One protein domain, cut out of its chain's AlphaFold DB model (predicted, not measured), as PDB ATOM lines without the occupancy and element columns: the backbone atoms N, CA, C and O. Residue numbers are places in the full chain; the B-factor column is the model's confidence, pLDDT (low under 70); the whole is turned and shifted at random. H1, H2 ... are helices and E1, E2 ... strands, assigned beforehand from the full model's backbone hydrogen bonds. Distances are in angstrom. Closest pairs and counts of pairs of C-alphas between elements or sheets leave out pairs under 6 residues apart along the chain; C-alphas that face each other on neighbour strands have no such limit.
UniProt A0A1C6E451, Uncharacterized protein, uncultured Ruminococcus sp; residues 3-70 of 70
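What this domain is: This is residues 3 to 70 of the 70 residues of an uncharacterized protein of uncultured Ruminococcus sp (UniProt A0A1C6E451). Two small three-stranded sheets, E2 E1 E6 and E3 E4 E5, lie face to face as a sandwich, and two short helices, H1 and H2, both apart from the strands of the first sheet, meet the second sheet, E3 E4 E5. H1 lies over that sheet, while H2 only grazes it. The printed part has 68 residues with six named strands and two named helices, in the order E1 E2 E3 H1 H2 E4 E5 E6; both sheets, of orders E2 - E1 - E6 and E3 - E4 - E5, are antiparallel, and the class is mixed, helices and strands. The whole is compact, with a radius of gyration of the C-alphas of 11.6 A and spans of 30 by 28 by 17 A.

How they stand to each other: Begin at the inner strand E1, residues 3 to 7, between the edge strands E2, residues 13 to 20, and E6, residues 66 to 69. E1 and E2 form a hairpin, where you find N 6 and O 15 2.8 A apart; toward E6, N 5 and O 68 are 2.8 A apart. Now look at the second sheet: E4, residues 48 to 52, has E3, residues 22 to 26, as one neighbour, with N 26 and O 48 2.8 A apart. Its other neighbour is E5, residues 57 to 61, in a hairpin with N 58 and O 51 2.7 A apart. The facing parts of the two sheets are 10.2 A centre to centre, and their strands stand at 31 degrees; the closest C-alphas of E4 and E6 are those of Val 49 and Val 67, 7.7 A apart. H1, residues 28 to 34, is on the sheet E3 E4 E5 at a height of 9.2 A, only just over E4 with 3 of its C-alphas, and runs along the strands, at 2 degrees to E4 on the local plane. H2, residues 36 to 42, only grazes this sheet with residues 38 to 42. H1 and H2 touch only at the corner, and only just, with 3 pairs of C-alphas within 8 A; the closest are those of Gln 32 and Ile 39, 7.1 A apart. In H1 and H2 every O i to N i+4 pair is within hydrogen-bond range.

Where its parts are: Find C-alpha 3 at (17.257, 57.615, -13.209); from there E1 runs 13.1 A to C-alpha 7. E2 is 15.6 A long, E3 12.5 A, E4 12.7 A and E5 13.4 A. H1 begins at (6.232, 38.297, -0.999) and runs 10.0 A; H2 runs 10.1 A. E6, 10.3 A long, ends at C-alpha 69, (19.830, 52.402, -12.377).

The domain as a whole: The two C-alphas farthest apart, those of Asp 40 and Gly 70, are 31.3 A apart, while those of Thr 3 and Gly 70 are 5.3 A apart. The printed part has no cut, and the links between its elements are tight. The mean pLDDT of the printed part is 91.7, and no printed residue is under 70.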
ATOM      1  N   THR A   3      18.178  58.136 -12.199       94.56
ATOM      2  CA  THR A   3      17.257  57.615 -13.209       94.56
ATOM      3  C   THR A   3      17.151  56.102 -13.059       94.56
ATOM      4  O   THR A   3      18.158  55.409 -12.913       94.56
ATOM      5  N   ALA A   4      15.929  55.578 -13.067       95.06
ATOM      6  CA  ALA A   4      15.673  54.144 -13.063       95.06
ATOM      7  C   ALA A   4      14.862  53.740 -14.296       95.06
ATOM      8  O   ALA A   4      13.897  54.410 -14.667       95.06
ATOM      9  N   TRP A   5      15.221  52.615 -14.905       95.69
ATOM     10  CA  TRP A   5      14.509  52.032 -16.039       95.69
ATOM     11  C   TRP A   5      13.966  50.667 -15.661       95.69
ATOM     12  O   TRP A   5      14.715  49.794 -15.226       95.69
ATOM     13  N   VAL A   6      12.666  50.485 -15.859       94.50
ATOM     14  CA  VAL A   6      12.003  49.188 -15.745       94.50
ATOM     15  C   VAL A   6      12.048  48.517 -17.107       94.50
ATOM     16  O   VAL A   6      11.526  49.057 -18.086       94.50
ATOM     17  N   MET A   7      12.651  47.337 -17.155       95.31
ATOM     18  CA  MET A   7      12.735  46.497 -18.344       95.31
ATOM     19  C   MET A   7      11.879  45.249 -18.159       95.31
ATOM     20  O   MET A   7      11.783  44.732 -17.045       95.31
ATOM     21  N   ASP A   8      11.259  44.765 -19.229       93.06
ATOM     22  CA  ASP A   8      10.575  43.470 -19.224       93.06
ATOM     23  C   ASP A   8      11.544  42.293 -19.441       93.06
ATOM     24  O   ASP A   8      12.764  42.462 -19.525       93.06
ATOM     25  N   SER A   9      10.991  41.082 -19.521       87.69
ATOM     26  CA  SER A   9      11.743  39.850 -19.766       87.69
ATOM     27  C   SER A   9      12.414  39.786 -21.141       87.69
ATOM     28  O   SER A   9      13.354  39.012 -21.305       87.69
ATOM     29  N   ASP A  10      11.949  40.578 -22.109       90.69
ATOM     30  CA  ASP A  10      12.517  40.649 -23.456       90.69
ATOM     31  C   ASP A  10      13.676  41.664 -23.536       90.69
ATOM     32  O   ASP A  10      14.365  41.746 -24.553       90.69
ATOM     33  N   GLY A  11      13.938  42.398 -22.447       87.12
ATOM     34  CA  GLY A  11      14.982  43.421 -22.362       87.12
ATOM     35  C   GLY A  11      14.537  44.798 -22.857       87.12
ATOM     36  O   GLY A  11      15.368  45.698 -22.978       87.12
ATOM     37  N   GLU A  12      13.243  44.987 -23.119       93.88
ATOM     38  CA  GLU A  12      12.692  46.251 -23.596       93.88
ATOM     39  C   GLU A  12      12.361  47.180 -22.427       93.88
ATOM     40  O   GLU A  12      11.748  46.786 -21.429       93.88
ATOM     41  N   VAL A  13      12.735  48.457 -22.558       94.38
ATOM     42  CA  VAL A  13      12.419  49.480 -21.555       94.38
ATOM     43  C   VAL A  13      10.927  49.793 -21.615       94.38
ATOM     44  O   VAL A  13      10.431  50.403 -22.562       94.38
ATOM     45  N   ARG A  14      10.201  49.415 -20.565       94.00
ATOM     46  CA  ARG A  14       8.764  49.681 -20.430       94.00
ATOM     47  C   ARG A  14       8.477  51.025 -19.792       94.00
ATOM     48  O   ARG A  14       7.467  51.647 -20.119       94.00
ATOM     49  N   LYS A  15       9.330  51.468 -18.864       93.62
ATOM     50  CA  LYS A  15       9.149  52.746 -18.173       93.62
ATOM     51  C   LYS A  15      10.469  53.318 -17.671       93.62
ATOM     52  O   LYS A  15      11.357  52.573 -17.270       93.62
ATOM     53  N   GLN A  16      10.551  54.644 -17.669       94.25
ATOM     54  CA  GLN A  16      11.660  55.428 -17.138       94.25
ATOM     55  C   GLN A  16      11.158  56.310 -15.990       94.25
ATOM     56  O   GLN A  16      10.058  56.859 -16.067       94.25
ATOM     57  N   PHE A  17      11.969  56.422 -14.942       94.31
ATOM     58  CA  PHE A  17      11.743  57.241 -13.755       94.31
ATOM     59  C   PHE A  17      12.950  58.154 -13.558       94.31
ATOM     60  O   PHE A  17      13.990  57.692 -13.096       94.31
ATOM     61  N   ASP A  18      12.825  59.428 -13.922       93.94
ATOM     62  CA  ASP A  18      13.928  60.404 -13.880       93.94
ATOM     63  C   ASP A  18      14.218  60.937 -12.471       93.94
ATOM     64  O   ASP A  18      15.305  61.436 -12.183       93.94
ATOM     65  N   ASP A  19      13.239  60.828 -11.576       93.75
ATOM     66  CA  ASP A  19      13.263  61.377 -10.229       93.75
ATOM     67  C   ASP A  19      13.222  60.286  -9.147       93.75
ATOM     68  O   ASP A  19      12.768  60.511  -8.020       93.75
ATOM     69  N   CYS A  20      13.749  59.099  -9.465       94.56
ATOM     70  CA  CYS A  20      13.771  57.987  -8.531       94.56
ATOM     71  C   CYS A  20      14.644  58.319  -7.311       94.56
ATOM     72  O   CYS A  20      15.799  58.750  -7.404       94.56
ATOM     73  N   MET A  21      14.066  58.144  -6.128       94.81
ATOM     74  CA  MET A  21      14.699  58.420  -4.842       94.81
ATOM     75  C   MET A  21      15.230  57.145  -4.196       94.81
ATOM     76  O   MET A  21      16.275  57.182  -3.546       94.81
ATOM     77  N   GLN A  22      14.526  56.025  -4.377       93.94
ATOM     78  CA  GLN A  22      14.868  54.750  -3.760       93.94
ATOM     79  C   GLN A  22      14.409  53.573  -4.626       93.94
ATOM     80  O   GLN A  22      13.291  53.567  -5.133       93.94
ATOM     81  N   VAL A  23      15.253  52.542  -4.713       93.00
ATOM     82  CA  VAL A  23      14.876  51.213  -5.210       93.00
ATOM     83  C   VAL A  23      15.086  50.212  -4.087       93.00
ATOM     84  O   VAL A  23      16.114  50.232  -3.408       93.00
ATOM     85  N   SER A  24      14.123  49.326  -3.881       94.44
ATOM     86  CA  SER A  24      14.245  48.215  -2.942       94.44
ATOM     87  C   SER A  24      13.542  46.983  -3.483       94.44
ATOM     88  O   SER A  24      12.647  47.084  -4.318       94.44
ATOM     89  N   VAL A  25      13.951  45.812  -3.007       94.19
ATOM     90  CA  VAL A  25      13.252  44.560  -3.280       94.19
ATOM     91  C   VAL A  25      12.490  44.166  -2.028       94.19
ATOM     92  O   VAL A  25      13.073  44.091  -0.947       94.19
ATOM     93  N   LEU A  26      11.195  43.929  -2.188       94.00
ATOM     94  CA  LEU A  26      10.312  43.426  -1.150       94.00
ATOM     95  C   LEU A  26      10.035  41.950  -1.417       94.00
ATOM     96  O   LEU A  26       9.701  41.563  -2.542       94.00
ATOM     97  N   SER A  27      10.181  41.124  -0.382       93.25
ATOM     98  CA  SER A  27       9.731  39.736  -0.459       93.25
ATOM     99  C   SER A  27       8.208  39.669  -0.536       93.25
ATOM    100  O   SER A  27       7.514  40.604  -0.130       93.25
ATOM    101  N   GLU A  28       7.677  38.545  -1.013       90.19
ATOM    102  CA  GLU A  28       6.232  38.297  -0.999       90.19
ATOM    103  C   GLU A  28       5.625  38.507   0.401       90.19
ATOM    104  O   GLU A  28       4.625  39.205   0.538       90.19
ATOM    105  N   GLU A  29       6.270  37.995   1.453       91.44
ATOM    106  CA  GLU A  29       5.823  38.173   2.842       91.44
ATOM    107  C   GLU A  29       5.761  39.658   3.243       91.44
ATOM    108  O   GLU A  29       4.780  40.116   3.829       91.44
ATOM    109  N   GLN A  30       6.775  40.449   2.876       92.75
ATOM    110  CA  GLN A  30       6.787  41.890   3.146       92.75
ATOM    111  C   GLN A  30       5.688  42.627   2.378       92.75
ATOM    112  O   GLN A  30       5.096  43.563   2.920       92.75
ATOM    113  N   MET A  31       5.410  42.211   1.141       91.94
ATOM    114  CA  MET A  31       4.313  42.748   0.337       91.94
ATOM    115  C   MET A  31       2.958  42.385   0.948       91.94
ATOM    116  O   MET A  31       2.114  43.262   1.067       91.94
ATOM    117  N   GLN A  32       2.760  41.155   1.428       90.31
ATOM    118  CA  GLN A  32       1.513  40.743   2.085       90.31
ATOM    119  C   GLN A  32       1.273  41.503   3.395       90.31
ATOM    120  O   GLN A  32       0.139  41.850   3.712       90.31
ATOM    121  N   MET A  33       2.334  41.795   4.153       92.00
ATOM    122  CA  MET A  33       2.217  42.540   5.409       92.00
ATOM    123  C   MET A  33       1.968  44.039   5.211       92.00
ATOM    124  O   MET A  33       1.289  44.650   6.034       92.00
ATOM    125  N   LYS A  34       2.563  44.654   4.180       90.94
ATOM    126  CA  LYS A  34       2.550  46.119   4.003       90.94
ATOM    127  C   LYS A  34       1.612  46.616   2.909       90.94
ATOM    128  O   LYS A  34       1.126  47.733   3.030       90.94
ATOM    129  N   TYR A  35       1.416  45.820   1.861       91.25
ATOM    130  CA  TYR A  35       0.713  46.181   0.627       91.25
ATOM    131  C   TYR A  35      -0.165  45.023   0.097       91.25
ATOM    132  O   TYR A  35      -0.046  44.657  -1.080       91.25
ATOM    133  N   PRO A  36      -1.022  44.396   0.930       89.56
ATOM    134  CA  PRO A  36      -1.865  43.278   0.497       89.56
ATOM    135  C   PRO A  36      -2.786  43.653  -0.674       89.56
ATOM    136  O   PRO A  36      -2.959  42.868  -1.602       89.56
ATOM    137  N   GLU A  37      -3.294  44.886  -0.698       90.81
ATOM    138  CA  GLU A  37      -4.150  45.404  -1.766       90.81
ATOM    139  C   GLU A  37      -3.445  45.479  -3.126       90.81
ATOM    140  O   GLU A  37      -4.084  45.350  -4.170       90.81
ATOM    141  N   ILE A  38      -2.121  45.663  -3.127       87.81
ATOM    142  CA  ILE A  38      -1.321  45.707  -4.353       87.81
ATOM    143  C   ILE A  38      -1.141  44.297  -4.912       87.81
ATOM    144  O   ILE A  38      -1.246  44.107  -6.123       87.81
ATOM    145  N   ILE A  39      -0.916  43.302  -4.048       86.38
ATOM    146  CA  ILE A  39      -0.857  41.897  -4.474       86.38
ATOM    147  C   ILE A  39      -2.195  41.484  -5.084       86.38
ATOM    148  O   ILE A  39      -2.203  40.920  -6.177       86.38
ATOM    149  N   ASP A  40      -3.306  41.807  -4.422       86.69
ATOM    150  CA  ASP A  40      -4.647  41.473  -4.908       86.69
ATOM    151  C   ASP A  40      -4.953  42.148  -6.254       86.69
ATOM    152  O   ASP A  40      -5.534  41.525  -7.143       86.69
ATOM    153  N   ALA A  41      -4.525  43.401  -6.439       88.31
ATOM    154  CA  ALA A  41      -4.710  44.125  -7.695       88.31
ATOM    155  C   ALA A  41      -3.854  43.567  -8.846       88.31
ATOM    156  O   ALA A  41      -4.303  43.546  -9.992       88.31
ATOM    157  N   ILE A  42      -2.621  43.135  -8.562       86.38
ATOM    158  CA  ILE A  42      -1.707  42.588  -9.574       86.38
ATOM    159  C   ILE A  42      -2.049  41.126  -9.893       86.38
ATOM    160  O   ILE A  42      -1.905  40.698 -11.038       86.38
ATOM    161  N   GLY A  43      -2.513  40.362  -8.904       83.25
ATOM    162  CA  GLY A  43      -2.939  38.971  -9.056       83.25
ATOM    163  C   GLY A  43      -1.795  37.955  -9.150       83.25
ATOM    164  O   GLY A  43      -2.030  36.823  -9.567       83.25
ATOM    165  N   TYR A  44      -0.566  38.334  -8.775       81.38
ATOM    166  CA  TYR A  44       0.605  37.452  -8.819       81.38
ATOM    167  C   TYR A  44       1.383  37.442  -7.501       81.38
ATOM    168  O   TYR A  44       1.746  38.483  -6.953       81.38
ATOM    169  N   THR A  45       1.723  36.247  -7.028       83.94
ATOM    170  CA  THR A  45       2.650  36.035  -5.910       83.94
ATOM    171  C   THR A  45       4.083  36.010  -6.438       83.94
ATOM    172  O   THR A  45       4.448  35.147  -7.236       83.94
ATOM    173  N   SER A  46       4.889  36.991  -6.043       87.69
ATOM    174  CA  SER A  46       6.292  37.131  -6.438       87.69
ATOM    175  C   SER A  46       7.009  38.012  -5.416       87.69
ATOM    176  O   SER A  46       6.376  38.697  -4.614       87.69
ATOM    177  N   ASN A  47       8.337  38.060  -5.484       92.44
ATOM    178  CA  ASN A  47       9.066  39.212  -4.966       92.44
ATOM    179  C   ASN A  47       8.808  40.420  -5.877       92.44
ATOM    180  O   ASN A  47       8.605  40.260  -7.086       92.44
ATOM    181  N   TYR A  48       8.843  41.618  -5.311       94.06
ATOM    182  CA  TYR A  48       8.532  42.855  -6.019       94.06
ATOM    183  C   TYR A  48       9.678  43.848  -5.904       94.06
ATOM    184  O   TYR A  48      10.244  44.035  -4.829       94.06
ATOM    185  N   VAL A  49       9.989  44.532  -7.002       94.00
ATOM    186  CA  VAL A  49      10.760  45.769  -6.936       94.00
ATOM    187  C   VAL A  49       9.817  46.897  -6.545       94.00
ATOM    188  O   VAL A  49       8.788  47.094  -7.188       94.00
ATOM    189  N   CYS A  50      10.178  47.627  -5.496       94.69
ATOM    190  CA  CYS A  50       9.536  48.860  -5.073       94.69
ATOM    191  C   CYS A  50      10.440  50.041  -5.439       94.69
ATOM    192  O   CYS A  50      11.547  50.184  -4.905       94.69
ATOM    193  N   LEU A  51       9.959  50.858  -6.372       95.06
ATOM    194  CA  LEU A  51      10.570  52.102  -6.822       95.06
ATOM    195  C   LEU A  51       9.834  53.273  -6.190       95.06
ATOM    196  O   LEU A  51       8.623  53.354  -6.319       95.06
ATOM    197  N   VAL A  52      10.543  54.191  -5.543       95.56
ATOM    198  CA  VAL A  52       9.937  55.396  -4.965       95.56
ATOM    199  C   VAL A  52      10.425  56.612  -5.737       95.56
ATOM    200  O   VAL A  52      11.630  56.866  -5.775       95.56
ATOM    201  N   ASP A  53       9.497  57.347  -6.341       94.56
ATOM    202  CA  ASP A  53       9.725  58.646  -6.982       94.56
ATOM    203  C   ASP A  53       8.964  59.762  -6.235       94.56
ATOM    204  O   ASP A  53       8.484  59.555  -5.116       94.56
ATOM    205  N   SER A  54       8.860  60.963  -6.813       92.62
ATOM    206  CA  SER A  54       8.098  62.058  -6.192       92.62
ATOM    207  C   SER A  54       6.582  61.828  -6.149       92.62
ATOM    208  O   SER A  54       5.892  62.505  -5.384       92.62
ATOM    209  N   GLN A  55       6.058  60.894  -6.944       91.81
ATOM    210  CA  GLN A  55       4.633  60.566  -7.031       91.81
ATOM    211  C   GLN A  55       4.241  59.432  -6.078       91.81
ATOM    212  O   GLN A  55       3.072  59.327  -5.705       91.81
ATOM    213  N   GLY A  56       5.204  58.615  -5.648       92.94
ATOM    214  CA  GLY A  56       5.014  57.587  -4.635       92.94
ATOM    215  C   GLY A  56       5.721  56.270  -4.967       92.94
ATOM    216  O   GLY A  56       6.649  56.239  -5.775       92.94
ATOM    217  N   PRO A  57       5.324  55.171  -4.302       93.38
ATOM    218  CA  PRO A  57       5.863  53.846  -4.570       93.38
ATOM    219  C   PRO A  57       5.209  53.197  -5.801       93.38
ATOM    220  O   PRO A  57       3.987  53.181  -5.946       93.38
ATOM    221  N   HIS A  58       6.033  52.584  -6.644       93.81
ATOM    222  CA  HIS A  58       5.654  51.799  -7.815       93.81
ATOM    223  C   HIS A  58       6.156  50.369  -7.635       93.81
ATOM    224  O   HIS A  58       7.310  50.154  -7.258       93.81
ATOM    225  N   PHE A  59       5.298  49.390  -7.925       93.31
ATOM    226  CA  PHE A  59       5.566  47.979  -7.656       93.31
ATOM    227  C   PHE A  59       5.628  47.170  -8.948       93.31
ATOM    228  O   PHE A  59       4.702  47.210  -9.758       93.31
ATOM    229  N   TYR A  60       6.703  46.400  -9.113       92.88
ATOM    230  CA  TYR A  60       6.941  45.573 -10.296       92.88
ATOM    231  C   TYR A  60       7.321  44.140  -9.902       92.88
ATOM    232  O   TYR A  60       8.296  43.965  -9.169       92.88
ATOM    233  N   PRO A  61       6.597  43.103 -10.368       92.44
ATOM    234  CA  PRO A  61       6.953  41.715 -10.084       92.44
ATOM    235  C   PRO A  61       8.328  41.360 -10.668       92.44
ATOM    236  O   PRO A  61       8.525  41.444 -11.880       92.44
ATOM    237  N   LEU A  62       9.253  40.894  -9.824       90.12
ATOM    238  CA  LEU A  62      10.612  40.505 -10.233       90.12
ATOM    239  C   LEU A  62      10.658  39.327 -11.210       90.12
ATOM    240  O   LEU A  62      11.643  39.155 -11.916       90.12
ATOM    241  N   TYR A  63       9.611  38.502 -11.247       85.56
ATOM    242  CA  TYR A  63       9.518  37.408 -12.212       85.56
ATOM    243  C   TYR A  63       9.369  37.900 -13.662       85.56
ATOM    244  O   TYR A  63       9.716  37.184 -14.595       85.56
ATOM    245  N   VAL A  64       8.848  39.117 -13.849       88.00
ATOM    246  CA  VAL A  64       8.524  39.683 -15.168       88.00
ATOM    247  C   VAL A  64       9.429  40.859 -15.511       88.00
ATOM    248  O   VAL A  64       9.775  41.047 -16.674       88.00
ATOM    249  N   TYR A  65       9.811  41.650 -14.508       92.56
ATOM    250  CA  TYR A  65      10.523  42.901 -14.713       92.56
ATOM    251  C   TYR A  65      11.851  42.945 -13.968       92.56
ATOM    252  O   TYR A  65      11.999  42.426 -12.862       92.56
ATOM    253  N   SER A  66      12.796  43.660 -14.564       92.25
ATOM    254  CA  SER A  66      14.064  44.042 -13.953       92.25
ATOM    255  C   SER A  66      14.194  45.562 -13.920       92.25
ATOM    256  O   SER A  66      13.496  46.277 -14.641       92.25
ATOM    257  N   VAL A  67      15.064  46.069 -13.045       93.06
ATOM    258  CA  VAL A  67      15.303  47.506 -12.902       93.06
ATOM    259  C   VAL A  67      16.786  47.801 -13.036       93.06
ATOM    260  O   VAL A  67      17.595  47.273 -12.276       93.06
ATOM    261  N   ASN A  68      17.112  48.696 -13.963       92.50
ATOM    262  CA  ASN A  68      18.441  49.270 -14.122       92.50
ATOM    263  C   ASN A  68      18.471  50.690 -13.551       92.50
ATOM    264  O   ASN A  68      17.502  51.432 -13.690       92.50
ATOM    265  N   ILE A  69      19.593  51.066 -12.942       90.50
ATOM    266  CA  ILE A  69      19.830  52.402 -12.377       90.50
ATOM    267  C   ILE A  69      20.997  53.078 -13.097       90.50
ATOM    268  O   ILE A  69      21.947  52.398 -13.497       90.50
ATOM    269  N   GLY A  70      20.938  54.402 -13.239       85.12
ATOM    270  CA  GLY A  70      21.982  55.210 -13.874       85.12
ATOM    271  C   GLY A  70      21.929  56.682 -13.506       85.12
ATOM    272  O   GLY A  70      20.978  57.110 -12.806       85.12
TER     273      GLY A  70